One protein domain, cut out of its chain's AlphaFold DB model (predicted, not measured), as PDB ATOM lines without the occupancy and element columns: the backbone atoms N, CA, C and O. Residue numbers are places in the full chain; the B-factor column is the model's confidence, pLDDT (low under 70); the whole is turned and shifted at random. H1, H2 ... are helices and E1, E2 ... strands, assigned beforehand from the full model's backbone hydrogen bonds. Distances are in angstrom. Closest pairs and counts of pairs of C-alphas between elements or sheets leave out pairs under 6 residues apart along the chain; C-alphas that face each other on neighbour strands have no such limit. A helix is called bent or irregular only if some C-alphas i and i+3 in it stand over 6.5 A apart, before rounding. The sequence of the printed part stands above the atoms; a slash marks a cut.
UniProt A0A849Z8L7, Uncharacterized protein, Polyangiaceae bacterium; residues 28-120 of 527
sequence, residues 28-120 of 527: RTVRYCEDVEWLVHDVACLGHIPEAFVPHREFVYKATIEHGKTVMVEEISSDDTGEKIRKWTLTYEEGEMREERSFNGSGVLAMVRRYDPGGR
ATOM      1  N   ARG A  28     248.099 149.166 281.619       90.38
ATOM      2  CA  ARG A  28     247.666 148.776 280.278       90.38
ATOM      3  C   ARG A  28     247.876 149.961 279.340       90.38
ATOM      4  O   ARG A  28     247.272 151.017 279.522       90.38
ATOM      5  N   THR A  29     248.716 149.777 278.332       93.75
ATOM      6  CA  THR A  29     249.037 150.796 277.328       93.75
ATOM      7  C   THR A  29     248.591 150.346 275.942       93.75
ATOM      8  O   THR A  29     248.312 149.169 275.705       93.75
ATOM      9  N   VAL A  30     248.474 151.301 275.023       93.81
ATOM     10  CA  VAL A  30     248.085 151.070 273.629       93.81
ATOM     11  C   VAL A  30     249.124 151.716 272.718       93.81
ATOM     12  O   VAL A  30     249.656 152.777 273.037       93.81
ATOM     13  N   ARG A  31     249.413 151.074 271.585       95.00
ATOM     14  CA  ARG A  31     250.150 151.654 270.456       95.00
ATOM     15  C   ARG A  31     249.355 151.435 269.177       95.00
ATOM     16  O   ARG A  31     248.725 150.389 269.024       95.00
ATOM     17  N   TYR A  32     249.431 152.394 268.264       93.62
ATOM     18  CA  TYR A  32     248.878 152.286 266.919       93.62
ATOM     19  C   TYR A  32     250.033 152.198 265.913       93.62
ATOM     20  O   TYR A  32     251.045 152.882 266.076       93.62
ATOM     21  N   CYS A  33     249.909 151.323 264.916       93.25
ATOM     22  CA  CYS A  33     250.999 150.922 264.026       93.25
ATOM     23  C   CYS A  33     250.520 150.867 262.563       93.25
ATOM     24  O   CYS A  33     249.418 150.377 262.301       93.25
ATOM     25  N   GLU A  34     251.355 151.321 261.623       90.38
ATOM     26  CA  GLU A  34     251.134 151.183 260.168       90.38
ATOM     27  C   GLU A  34     251.229 149.707 259.724       90.38
ATOM     28  O   GLU A  34     250.615 149.305 258.739       90.38
ATOM     29  N   ASP A  35     252.013 148.890 260.437       91.44
ATOM     30  CA  ASP A  35     252.214 147.456 260.184       91.44
ATOM     31  C   ASP A  35     252.642 146.741 261.489       91.44
ATOM     32  O   ASP A  35     253.069 147.397 262.449       91.44
ATOM     33  N   VAL A  36     252.558 145.408 261.554       93.56
ATOM     34  CA  VAL A  36     252.995 144.618 262.730       93.56
ATOM     35  C   VAL A  36     253.701 143.319 262.344       93.56
ATOM     36  O   VAL A  36     253.326 142.658 261.380       93.56
ATOM     37  N   GLU A  37     254.704 142.920 263.132       92.75
ATOM     38  CA  GLU A  37     255.436 141.657 262.949       92.75
ATOM     39  C   GLU A  37     255.400 140.793 264.217       92.75
ATOM     40  O   GLU A  37     255.691 141.262 265.319       92.75
ATOM     41  N   TRP A  38     255.126 139.500 264.052       90.56
ATOM     42  CA  TRP A  38     255.166 138.505 265.122       90.56
ATOM     43  C   TRP A  38     256.609 138.037 265.359       90.56
ATOM     44  O   TRP A  38     257.179 137.297 264.548       90.56
ATOM     45  N   LEU A  39     257.211 138.454 266.476       91.00
ATOM     46  CA  LEU A  39     258.537 138.010 266.922       91.00
ATOM     47  C   LEU A  39     258.414 136.847 267.925       91.00
ATOM     48  O   LEU A  39     257.343 136.558 268.450       91.00
ATOM     49  N   VAL A  40     259.540 136.202 268.249       87.44
ATOM     50  CA  VAL A  40     259.589 135.080 269.212       87.44
ATOM     51  C   VAL A  40     259.133 135.490 270.621       87.44
ATOM     52  O   VAL A  40     258.564 134.680 271.349       87.44
ATOM     53  N   HIS A  41     259.362 136.747 271.014       89.19
ATOM     54  CA  HIS A  41     259.130 137.224 272.382       89.19
ATOM     55  C   HIS A  41     258.037 138.298 272.506       89.19
ATOM     56  O   HIS A  41     257.642 138.599 273.629       89.19
ATOM     57  N   ASP A  42     257.570 138.909 271.414       93.25
ATOM     58  CA  ASP A  42     256.565 139.988 271.423       93.25
ATOM     59  C   ASP A  42     256.030 140.258 270.001       93.25
ATOM     60  O   ASP A  42     256.444 139.597 269.049       93.25
ATOM     61  N   VAL A  43     255.158 141.253 269.840       94.56
ATOM     62  CA  VAL A  43     254.816 141.838 268.534       94.56
ATOM     63  C   VAL A  43     255.579 143.150 268.338       94.56
ATOM     64  O   VAL A  43     255.566 144.028 269.202       94.56
ATOM     65  N   ALA A  44     256.237 143.314 267.190       94.00
ATOM     66  CA  ALA A  44     256.830 144.587 266.797       94.00
ATOM     67  C   ALA A  44     255.763 145.511 266.195       94.00
ATOM     68  O   ALA A  44     255.046 145.123 265.276       94.00
ATOM     69  N   CYS A  45     255.697 146.746 266.693       93.44
ATOM     70  CA  CYS A  45     254.891 147.827 266.126       93.44
ATOM     71  C   CYS A  45     255.739 148.589 265.103       93.44
ATOM     72  O   CYS A  45     256.725 149.221 265.489       93.44
ATOM     73  N   LEU A  46     255.385 148.516 263.819       93.31
ATOM     74  CA  LEU A  46     256.145 149.134 262.733       93.31
ATOM     75  C   LEU A  46     255.426 150.407 262.266       93.31
ATOM     76  O   LEU A  46     254.246 150.365 261.929       93.31
ATOM     77  N   GLY A  47     256.136 151.541 262.263       90.44
ATOM     78  CA  GLY A  47     255.560 152.865 261.980       90.44
ATOM     79  C   GLY A  47     254.549 153.286 263.045       90.44
ATOM     80  O   GLY A  47     253.364 153.002 262.927       90.44
ATOM     81  N   HIS A  48     255.007 153.945 264.112       91.56
ATOM     82  CA  HIS A  48     254.119 154.377 265.193       91.56
ATOM     83  C   HIS A  48     253.202 155.528 264.744       91.56
ATOM     84  O   HIS A  48     253.674 156.628 264.452       91.56
ATOM     85  N   ILE A  49     251.892 155.302 264.798       90.44
ATOM     86  CA  ILE A  49     250.857 156.275 264.441       90.44
ATOM     87  C   ILE A  49     250.429 157.049 265.704       90.44
ATOM     88  O   ILE A  49     250.013 156.428 266.685       90.44
ATOM     89  N   PRO A  50     250.512 158.395 265.733       90.12
ATOM     90  CA  PRO A  50     249.918 159.193 266.808       90.12
ATOM     91  C   PRO A  50     248.395 159.007 266.847       90.12
ATOM     92  O   PRO A  50     247.765 158.951 265.799       90.12
ATOM     93  N   GLU A  51     247.772 158.974 268.028       87.25
ATOM     94  CA  GLU A  51     246.336 158.649 268.153       87.25
ATOM     95  C   GLU A  51     245.415 159.587 267.342       87.25
ATOM     96  O   GLU A  51     244.453 159.129 266.733       87.25
ATOM     97  N   ALA A  52     245.772 160.871 267.213       86.12
ATOM     98  CA  ALA A  52     245.044 161.839 266.382       86.12
ATOM     99  C   ALA A  52     245.088 161.545 264.862       86.12
ATOM    100  O   ALA A  52     244.327 162.132 264.105       86.12
ATOM    101  N   PHE A  53     245.974 160.654 264.406       86.69
ATOM    102  CA  PHE A  53     246.137 160.266 263.001       86.69
ATOM    103  C   PHE A  53     245.408 158.945 262.685       86.69
ATOM    104  O   PHE A  53     245.320 158.560 261.522       86.69
ATOM    105  N   VAL A  54     244.871 158.248 263.694       85.31
ATOM    106  CA  VAL A  54     244.173 156.955 263.545       85.31
ATOM    107  C   VAL A  54     242.869 157.048 262.729       85.31
ATOM    108  O   VAL A  54     242.638 156.133 261.942       85.31
ATOM    109  N   PRO A  55     242.048 158.120 262.806       80.19
ATOM    110  CA  PRO A  55     240.902 158.307 261.899       80.19
ATOM    111  C   PRO A  55     241.294 158.508 260.424       80.19
ATOM    112  O   PRO A  55     240.473 158.349 259.527       80.19
ATOM    113  N   HIS A  56     242.560 158.842 260.161       80.44
ATOM    114  CA  HIS A  56     243.089 159.185 258.842       80.44
ATOM    115  C   HIS A  56     243.886 158.018 258.224       80.44
ATOM    116  O   HIS A  56     244.958 158.213 257.635       80.44
ATOM    117  N   ARG A  57     243.412 156.776 258.416       79.81
ATOM    118  CA  ARG A  57     244.125 155.536 258.067       79.81
ATOM    119  C   ARG A  57     243.192 154.381 257.721       79.81
ATOM    120  O   ARG A  57     242.735 153.658 258.596       79.81
ATOM    121  N   GLU A  58     243.050 154.141 256.417       74.56
ATOM    122  CA  GLU A  58     242.285 153.031 255.822       74.56
ATOM    123  C   GLU A  58     242.340 151.724 256.637       74.56
ATOM    124  O   GLU A  58     241.295 151.133 256.871       74.56
ATOM    125  N   PHE A  59     243.509 151.340 257.159       80.38
ATOM    126  CA  PHE A  59     243.641 150.359 258.237       80.38
ATOM    127  C   PHE A  59     244.716 150.786 259.255       80.38
ATOM    128  O   PHE A  59     245.687 151.457 258.901       80.38
ATOM    129  N   VAL A  60     244.567 150.353 260.512       88.69
ATOM    130  CA  VAL A  60     245.533 150.535 261.611       88.69
ATOM    131  C   VAL A  60     245.610 149.274 262.466       88.69
ATOM    132  O   VAL A  60     244.583 148.700 262.833       88.69
ATOM    133  N   TYR A  61     246.818 148.889 262.882       92.94
ATOM    134  CA  TYR A  61     246.999 147.883 263.928       92.94
ATOM    135  C   TYR A  61     247.098 148.533 265.305       92.94
ATOM    136  O   TYR A  61     247.986 149.343 265.566       92.94
ATOM    137  N   LYS A  62     246.207 148.146 266.215       94.50
ATOM    138  CA  LYS A  62     246.173 148.595 267.608       94.50
ATOM    139  C   LYS A  62     246.714 147.501 268.526       94.50
ATOM    140  O   LYS A  62     246.011 146.542 268.844       94.50
ATOM    141  N   ALA A  63     247.952 147.656 268.979       96.00
ATOM    142  CA  ALA A  63     248.583 146.772 269.952       96.00
ATOM    143  C   ALA A  63     248.221 147.202 271.386       96.00
ATOM    144  O   ALA A  63     248.492 148.330 271.791       96.00
ATOM    145  N   THR A  64     247.621 146.300 272.165       96.25
ATOM    146  CA  THR A  64     247.414 146.447 273.615       96.25
ATOM    147  C   THR A  64     248.550 145.761 274.360       96.25
ATOM    148  O   THR A  64     248.792 144.569 274.158       96.25
ATOM    149  N   ILE A  65     249.204 146.501 275.251       95.38
ATOM    150  CA  ILE A  65     250.370 146.063 276.013       95.38
ATOM    151  C   ILE A  65     250.024 146.034 277.505       95.38
ATOM    152  O   ILE A  65     249.580 147.038 278.064       95.38
ATOM    153  N   GLU A  66     250.255 144.896 278.154       94.38
ATOM    154  CA  GLU A  66     250.056 144.678 279.592       94.38
ATOM    155  C   GLU A  66     251.313 143.993 280.159       94.38
ATOM    156  O   GLU A  66     251.908 143.142 279.498       94.38
ATOM    157  N   HIS A  67     251.777 144.403 281.346       89.12
ATOM    158  CA  HIS A  67     253.027 143.915 281.971       89.12
ATOM    159  C   HIS A  67     254.272 143.978 281.050       89.12
ATOM    160  O   HIS A  67     255.205 143.186 281.172       89.12
ATOM    161  N   GLY A  68     254.287 144.919 280.097       89.50
ATOM    162  CA  GLY A  68     255.373 145.095 279.128       89.50
ATOM    163  C   GLY A  68     255.363 144.140 277.925       89.50
ATOM    164  O   GLY A  68     256.331 144.162 277.172       89.50
ATOM    165  N   LYS A  69     254.301 143.344 277.724       92.88
ATOM    166  CA  LYS A  69     254.105 142.447 276.567       92.88
ATOM    167  C   LYS A  69     252.839 142.786 275.788       92.88
ATOM    168  O   LYS A  69     251.839 143.182 276.387       92.88
ATOM    169  N   THR A  70     252.837 142.583 274.472       96.25
ATOM    170  CA  THR A  70     251.615 142.717 273.661       96.25
ATOM    171  C   THR A  70     250.671 141.545 273.929       96.25
ATOM    172  O   THR A  70     250.941 140.424 273.525       96.25
ATOM    173  N   VAL A  71     249.538 141.777 274.594       96.38
ATOM    174  CA  VAL A  71     248.562 140.711 274.917       96.38
ATOM    175  C   VAL A  71     247.443 140.584 273.880       96.38
ATOM    176  O   VAL A  71     246.782 139.548 273.784       96.38
ATOM    177  N   MET A  72     247.212 141.636 273.092       95.94
ATOM    178  CA  MET A  72     246.165 141.679 272.075       95.94
ATOM    179  C   MET A  72     246.547 142.647 270.953       95.94
ATOM    180  O   MET A  72     247.057 143.731 271.225       95.94
ATOM    181  N   VAL A  73     246.244 142.283 269.709       96.31
ATOM    182  CA  VAL A  73     246.317 143.169 268.537       96.31
ATOM    183  C   VAL A  73     244.929 143.243 267.908       96.31
ATOM    184  O   VAL A  73     244.246 142.227 267.801       96.31
ATOM    185  N   GLU A  74     244.489 144.427 267.504       93.12
ATOM    186  CA  GLU A  74     243.228 144.632 266.780       93.12
ATOM    187  C   GLU A  74     243.548 145.314 265.442       93.12
ATOM    188  O   GLU A  74     244.190 146.361 265.438       93.12
ATOM    189  N   GLU A  75     243.149 144.723 264.315       90.44
ATOM    190  CA  GLU A  75     243.168 145.386 263.005       90.44
ATOM    191  C   GLU A  75     241.855 146.149 262.860       90.44
ATOM    192  O   GLU A  75     240.772 145.560 262.871       90.44
ATOM    193  N   ILE A  76     241.963 147.468 262.777       83.75
ATOM    194  CA  ILE A  76     240.844 148.405 262.765       83.75
ATOM    195  C   ILE A  76     240.831 149.074 261.398       83.75
ATOM    196  O   ILE A  76     241.853 149.624 260.987       83.75
ATOM    197  N   SER A  77     239.690 149.051 260.713       73.44
ATOM    198  CA  SER A  77     239.486 149.940 259.569       73.44
ATOM    199  C   SER A  77     239.195 151.351 260.082       73.44
ATOM    200  O   SER A  77     238.374 151.495 260.990       73.44
ATOM    201  N   SER A  78     239.816 152.386 259.504       59.38
ATOM    202  CA  SER A  78     239.247 153.747 259.580       59.38
ATOM    203  C   SER A  78     238.302 154.035 258.409       59.38
ATOM    204  O   SER A  78     237.894 155.180 258.221       59.38
ATOM    205  N   ASP A  79     237.941 153.011 257.621       52.03
ATOM    206  CA  ASP A  79     236.699 153.086 256.859       52.03
ATOM    207  C   ASP A  79     235.483 153.198 257.789       52.03
ATOM    208  O   ASP A  79     235.522 152.906 258.989       52.03
ATOM    209  N   ASP A  80     234.391 153.655 257.191       45.47
ATOM    210  CA  ASP A  80     233.247 154.254 257.868       45.47
ATOM    211  C   ASP A  80     232.401 153.271 258.709       45.47
ATOM    212  O   ASP A  80     231.347 153.615 259.251       45.47
ATOM    213  N   THR A  81     232.844 152.022 258.840       46.88
ATOM    214  CA  THR A  81     232.229 151.003 259.694       46.88
ATOM    215  C   THR A  81     232.668 151.111 261.154       46.88
ATOM    216  O   THR A  81     231.849 150.863 262.042       46.88
ATOM    217  N   GLY A  82     233.931 151.474 261.414       49.72
ATOM    218  CA  GLY A  82     234.577 151.295 262.720       49.72
ATOM    219  C   GLY A  82     234.718 149.823 263.145       49.72
ATOM    220  O   GLY A  82     234.987 149.539 264.318       49.72
ATOM    221  N   GLU A  83     234.506 148.876 262.225       56.47
ATOM    222  CA  GLU A  83     234.608 147.451 262.514       56.47
ATOM    223  C   GLU A  83     236.074 147.028 262.676       56.47
ATOM    224  O   GLU A  83     236.985 147.435 261.946       56.47
ATOM    225  N   LYS A  84     236.304 146.153 263.656       66.19
ATOM    226  CA  LYS A  84     237.572 145.435 263.779       66.19
ATOM    227  C   LYS A  84     237.554 144.363 262.707       66.19
ATOM    228  O   LYS A  84     236.791 143.416 262.833       66.19
ATOM    229  N   ILE A  85     238.372 144.483 261.670       75.00
ATOM    230  CA  ILE A  85     238.411 143.499 260.579       75.00
ATOM    231  C   ILE A  85     238.856 142.139 261.143       75.00
ATOM    232  O   ILE A  85     238.268 141.093 260.846       75.00
ATOM    233  N   ARG A  86     239.880 142.170 262.007       85.69
ATOM    234  CA  ARG A  86     240.441 141.018 262.721       85.69
ATOM    235  C   ARG A  86     240.936 141.410 264.112       85.69
ATOM    236  O   ARG A  86     241.282 142.560 264.381       85.69
ATOM    237  N   LYS A  87     241.027 140.424 265.000       92.25
ATOM    238  CA  LYS A  87     241.636 140.551 266.330       92.25
ATOM    239  C   LYS A  87     242.523 139.346 266.621       92.25
ATOM    240  O   LYS A  87     242.180 138.232 266.250       92.25
ATOM    241  N   TRP A  88     243.608 139.553 267.356       95.81
ATOM    242  CA  TRP A  88     244.483 138.509 267.878       95.81
ATOM    243  C   TRP A  88     244.630 138.655 269.390       95.81
ATOM    244  O   TRP A  88     244.789 139.768 269.885       95.81
ATOM    245  N   THR A  89     244.615 137.549 270.131       96.69
ATOM    246  CA  THR A  89     245.043 137.497 271.543       96.69
ATOM    247  C   THR A  89     246.229 136.558 271.690       96.69
ATOM    248  O   THR A  89     246.269 135.526 271.018       96.69
ATOM    249  N   LEU A  90     247.174 136.911 272.558       96.38
ATOM    250  CA  LEU A  90     248.516 136.330 272.602       96.38
ATOM    251  C   LEU A  90     248.810 135.764 273.996       96.38
ATOM    252  O   LEU A  90     248.555 136.432 275.000       96.38
ATOM    253  N   THR A  91     249.355 134.549 274.065       95.12
ATOM    254  CA  THR A  91     249.815 133.929 275.317       95.12
ATOM    255  C   THR A  91     251.306 133.614 275.276       95.12
ATOM    256  O   THR A  91     251.892 133.368 274.214       95.12
ATOM    257  N   TYR A  92     251.920 133.632 276.460       94.56
ATOM    258  CA  TYR A  92     253.360 133.531 276.650       94.56
ATOM    259  C   TYR A  92     253.697 132.510 277.740       94.56
ATOM    260  O   TYR A  92     253.045 132.482 278.782       94.56
ATOM    261  N   GLU A  93     254.763 131.739 277.534       94.06
ATOM    262  CA  GLU A  93     255.392 130.892 278.555       94.06
ATOM    263  C   GLU A  93     256.896 131.181 278.537       94.06
ATOM    264  O   GLU A  93     257.475 131.378 277.469       94.06
ATOM    265  N   GLU A  94     257.531 131.257 279.708       90.69
ATOM    266  CA  GLU A  94     258.980 131.516 279.851       90.69
ATOM    267  C   GLU A  94     259.483 132.807 279.151       90.69
ATOM    268  O   GLU A  94     260.679 133.001 278.950       90.69
ATOM    269  N   GLY A  95     258.573 133.729 278.808       88.50
ATOM    270  CA  GLY A  95     258.867 134.976 278.088       88.50
ATOM    271  C   GLY A  95     258.857 134.866 276.556       88.50
ATOM    272  O   GLY A  95     259.069 135.877 275.879       88.50
ATOM    273  N   GLU A  96     258.583 133.682 276.006       92.31
ATOM    274  CA  GLU A  96     258.345 133.440 274.578       92.31
ATOM    275  C   GLU A  96     256.847 133.397 274.261       92.31
ATOM    276  O   GLU A  96     256.040 132.962 275.082       92.31
ATOM    277  N   MET A  97     256.468 133.820 273.055       93.25
ATOM    278  CA  MET A  97     255.112 133.653 272.531       93.25
ATOM    279  C   MET A  97     254.847 132.162 272.271       93.25
ATOM    280  O   MET A  97     255.713 131.442 271.765       93.25
ATOM    281  N   ARG A  98     253.654 131.679 272.637       94.38
ATOM    282  CA  ARG A  98     253.289 130.251 272.564       94.38
ATOM    283  C   ARG A  98     252.013 129.995 271.789       94.38
ATOM    284  O   ARG A  98     251.998 129.075 270.972       94.38
ATOM    285  N   GLU A  99     250.981 130.810 271.985       94.88
ATOM    286  CA  GLU A  99     249.728 130.710 271.237       94.88
ATOM    287  C   GLU A  99     249.210 132.096 270.817       94.88
ATOM    288  O   GLU A  99     249.105 133.017 271.624       94.88
ATOM    289  N   GLU A 100     248.860 132.225 269.540       94.75
ATOM    290  CA  GLU A 100     247.994 133.269 268.996       94.75
ATOM    291  C   GLU A 100     246.587 132.684 268.827       94.75
ATOM    292  O   GLU A 100     246.424 131.552 268.364       94.75
ATOM    293  N   ARG A 101     245.555 133.473 269.123       94.81
ATOM    294  CA  ARG A 101     244.172 133.180 268.728       94.81
ATOM    295  C   ARG A 101     243.653 134.322 267.882       94.81
ATOM    296  O   ARG A 101     243.568 135.442 268.379       94.81
ATOM    297  N   SER A 102     243.346 134.038 266.622       91.69
ATOM    298  CA  SER A 102     242.846 135.010 265.651       91.69
ATOM    299  C   SER A 102     241.326 134.910 265.509       91.69
ATOM    300  O   SER A 102     240.770 133.818 265.403       91.69
ATOM    301  N   PHE A 103     240.659 136.056 265.507       87.06
ATOM    302  CA  PHE A 103     239.211 136.215 265.446       87.06
ATOM    303  C   PHE A 103     238.850 137.101 264.251       87.06
ATOM    304  O   PHE A 103     239.589 138.037 263.928       87.06
ATOM    305  N   ASN A 104     237.721 136.818 263.605       80.06
ATOM    306  CA  ASN A 104     237.149 137.690 262.575       80.06
ATOM    307  C   ASN A 104     236.389 138.881 263.206       80.06
ATOM    308  O   ASN A 104     236.274 138.974 264.430       80.06
ATOM    309  N   GLY A 105     235.848 139.779 262.378       72.88
ATOM    310  CA  GLY A 105     235.143 140.969 262.868       72.88
ATOM    311  C   GLY A 105     233.846 140.718 263.640       72.88
ATOM    312  O   GLY A 105     233.518 141.500 264.528       72.88
ATOM    313  N   SER A 106     233.168 139.584 263.421       69.62
ATOM    314  CA  SER A 106     232.044 139.154 264.269       69.62
ATOM    315  C   SER A 106     232.483 138.478 265.580       69.62
ATOM    316  O   SER A 106     231.649 137.990 266.337       69.62
ATOM    317  N   GLY A 107     233.788 138.450 265.878       77.12
ATOM    318  CA  GLY A 107     234.346 137.909 267.119       77.12
ATOM    319  C   GLY A 107     234.446 136.383 267.170       77.12
ATOM    320  O   GLY A 107     234.799 135.837 268.216       77.12
ATOM    321  N   VAL A 108     234.177 135.683 266.065       79.62
ATOM    322  CA  VAL A 108     234.304 134.222 265.965       79.62
ATOM    323  C   VAL A 108     235.779 133.841 265.828       79.62
ATOM    324  O   VAL A 108     236.520 134.446 265.049       79.62
ATOM    325  N   LEU A 109     236.209 132.828 266.586       83.25
ATOM    326  CA  LEU A 109     237.559 132.264 266.521       83.25
ATOM    327  C   LEU A 109     237.789 131.631 265.140       83.25
ATOM    328  O   LEU A 109     237.130 130.661 264.785       83.25
ATOM    329  N   ALA A 110     238.722 132.185 264.367       82.19
ATOM    330  CA  ALA A 110     238.990 131.774 262.991       82.19
ATOM    331  C   ALA A 110     240.150 130.770 262.879       82.19
ATOM    332  O   ALA A 110     240.126 129.896 262.018       82.19
ATOM    333  N   MET A 111     241.180 130.916 263.721       87.56
ATOM    334  CA  MET A 111     242.374 130.061 263.738       87.56
ATOM    335  C   MET A 111     243.183 130.298 265.020       87.56
ATOM    336  O   MET A 111     243.368 131.441 265.448       87.56
ATOM    337  N   VAL A 112     243.737 129.223 265.578       92.44
ATOM    338  CA  VAL A 112     244.726 129.222 266.665       92.44
ATOM    339  C   VAL A 112     246.108 128.895 266.085       92.44
ATOM    340  O   VAL A 112     246.264 127.854 265.454       92.44
ATOM    341  N   ARG A 113     247.136 129.725 266.295       92.88
ATOM    342  CA  ARG A 113     248.524 129.423 265.884       92.88
ATOM    343  C   ARG A 113     249.379 129.134 267.110       92.88
ATOM    344  O   ARG A 113     249.413 129.942 268.026       92.88
ATOM    345  N   ARG A 114     250.107 128.016 267.119       94.81
ATOM    346  CA  ARG A 114     251.066 127.662 268.179       94.81
ATOM    347  C   ARG A 114     252.503 127.723 267.688       94.81
ATOM    348  O   ARG A 114     252.789 127.276 266.577       94.81
ATOM    349  N   TYR A 115     253.389 128.198 268.552       93.00
ATOM    350  CA  TYR A 115     254.819 128.377 268.300       93.00
ATOM    351  C   TYR A 115     255.638 127.354 269.093       93.00
ATOM    352  O   TYR A 115     255.258 126.970 270.200       93.00
ATOM    353  N   ASP A 116     256.752 126.882 268.532       91.44
ATOM    354  CA  ASP A 116     257.717 126.053 269.264       91.44
ATOM    355  C   ASP A 116     258.754 126.896 270.039       91.44
ATOM    356  O   ASP A 116     258.883 128.096 269.786       91.44
ATOM    357  N   PRO A 117     259.518 126.296 270.976       88.62
ATOM    358  CA  PRO A 117     260.590 127.000 271.674       88.62
ATOM    359  C   PRO A 117     261.656 127.582 270.728       88.62
ATOM    360  O   PRO A 117     262.278 126.867 269.921       88.62
ATOM    361  N   GLY A 118     261.864 128.896 270.833       85.38
ATOM    362  CA  GLY A 118     262.661 129.702 269.906       85.38
ATOM    363  C   GLY A 118     261.940 130.153 268.623       85.38
ATOM    364  O   GLY A 118     262.591 130.719 267.747       85.38
ATOM    365  N   GLY A 119     260.633 129.900 268.465       84.19
ATOM    366  CA  GLY A 119     259.795 130.446 267.385       84.19
ATOM    367  C   GLY A 119     260.258 130.109 265.959       84.19
ATOM    368  O   GLY A 119     260.192 130.965 265.068       84.19
ATOM    369  N   ARG A 120     260.747 128.877 265.759       88.88
ATOM    370  CA  ARG A 120     261.276 128.333 264.490       88.88
ATOM    371  C   ARG A 120     260.242 127.530 263.702       88.88
ATOM    372  O   ARG A 120     260.437 127.281 262.514       88.88
TER     373      ARG A 120
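What this domain is: This is residues 28 to 120 of the 527 residues of an uncharacterized protein of Polyangiaceae bacterium (UniProt A0A849Z8L7). One strongly twisted sheet of seven strands folds back on itself at E3, with the hairpin E1 and E2 partly face to face with E4 to E7, and the short helix H1 packs over E3. The printed part has 93 residues, mostly strand, in the order E1 E2 H1 E3 E4 E5 E6 E7. The sheet's order is E2 E1 E3 E4 E5 E6 E7, all antiparallel. It is compact, with a radius of gyration of the C-alphas of 13.4 A and spans of 40 by 27 by 23 A.

How they stand to each other: E1, residues 29 to 38, bends by 109 degrees at residue 34 and forms a hairpin with E2, residues 43 to 49; N 44 and O 37 are within hydrogen-bond range at 2.8 A. H1, residues 51 to 56, is on the sheet at a height of 9.3 A, only just over E3, residues 59 to 66, with 3 C-alphas falling on it. H1 is irregular, with C-alphas 52 and 55 7.1 A apart; 0 of 2 O i to N i+4 pairs and 2 of 3 O i to N i+3 pairs are within range. E2, H1 and E3 make a split strand-helix-strand unit, two strands running the same way with E1 between them, and its crossover is right-handed. N 31 of E1 and O 63 of E3 are 2.9 A apart. E3, E4 (residues 69 to 77), E5 (84 to 93), E6 (96 to 104) and E7 (109 to 115) form a meander, each the antiparallel neighbour of the one before: N 62 and O 74 are 2.8 A apart, N 88 and O 73 2.8 A, N 89 and O 101 2.9 A, and N 100 and O 113 2.8 A. In this folded sheet, one sheet bent back into two leaves, E2 and E1 face E4 to E7, with E3 as the hinge; the closest C-alphas of E2 and E4, Val 43 and Thr 70, are 6.1 A apart.

Where its parts are: E1 begins at C-alpha 29 (249.037, 150.796, 277.328). E5 measures 27.3 A, E6 24.7 A, E4 23.6 A and E3 23.0 A. E7 ends at C-alpha 115 (254.819, 128.377, 268.300).

The domain as a whole: The C-alphas farthest apart, Asp 80 and Pro 117, are 41.0 A apart. The printed part has no cut and no long link. Mean pLDDT of the printed part is 86.9; residues 78 to 84 and residue 106 are under 70.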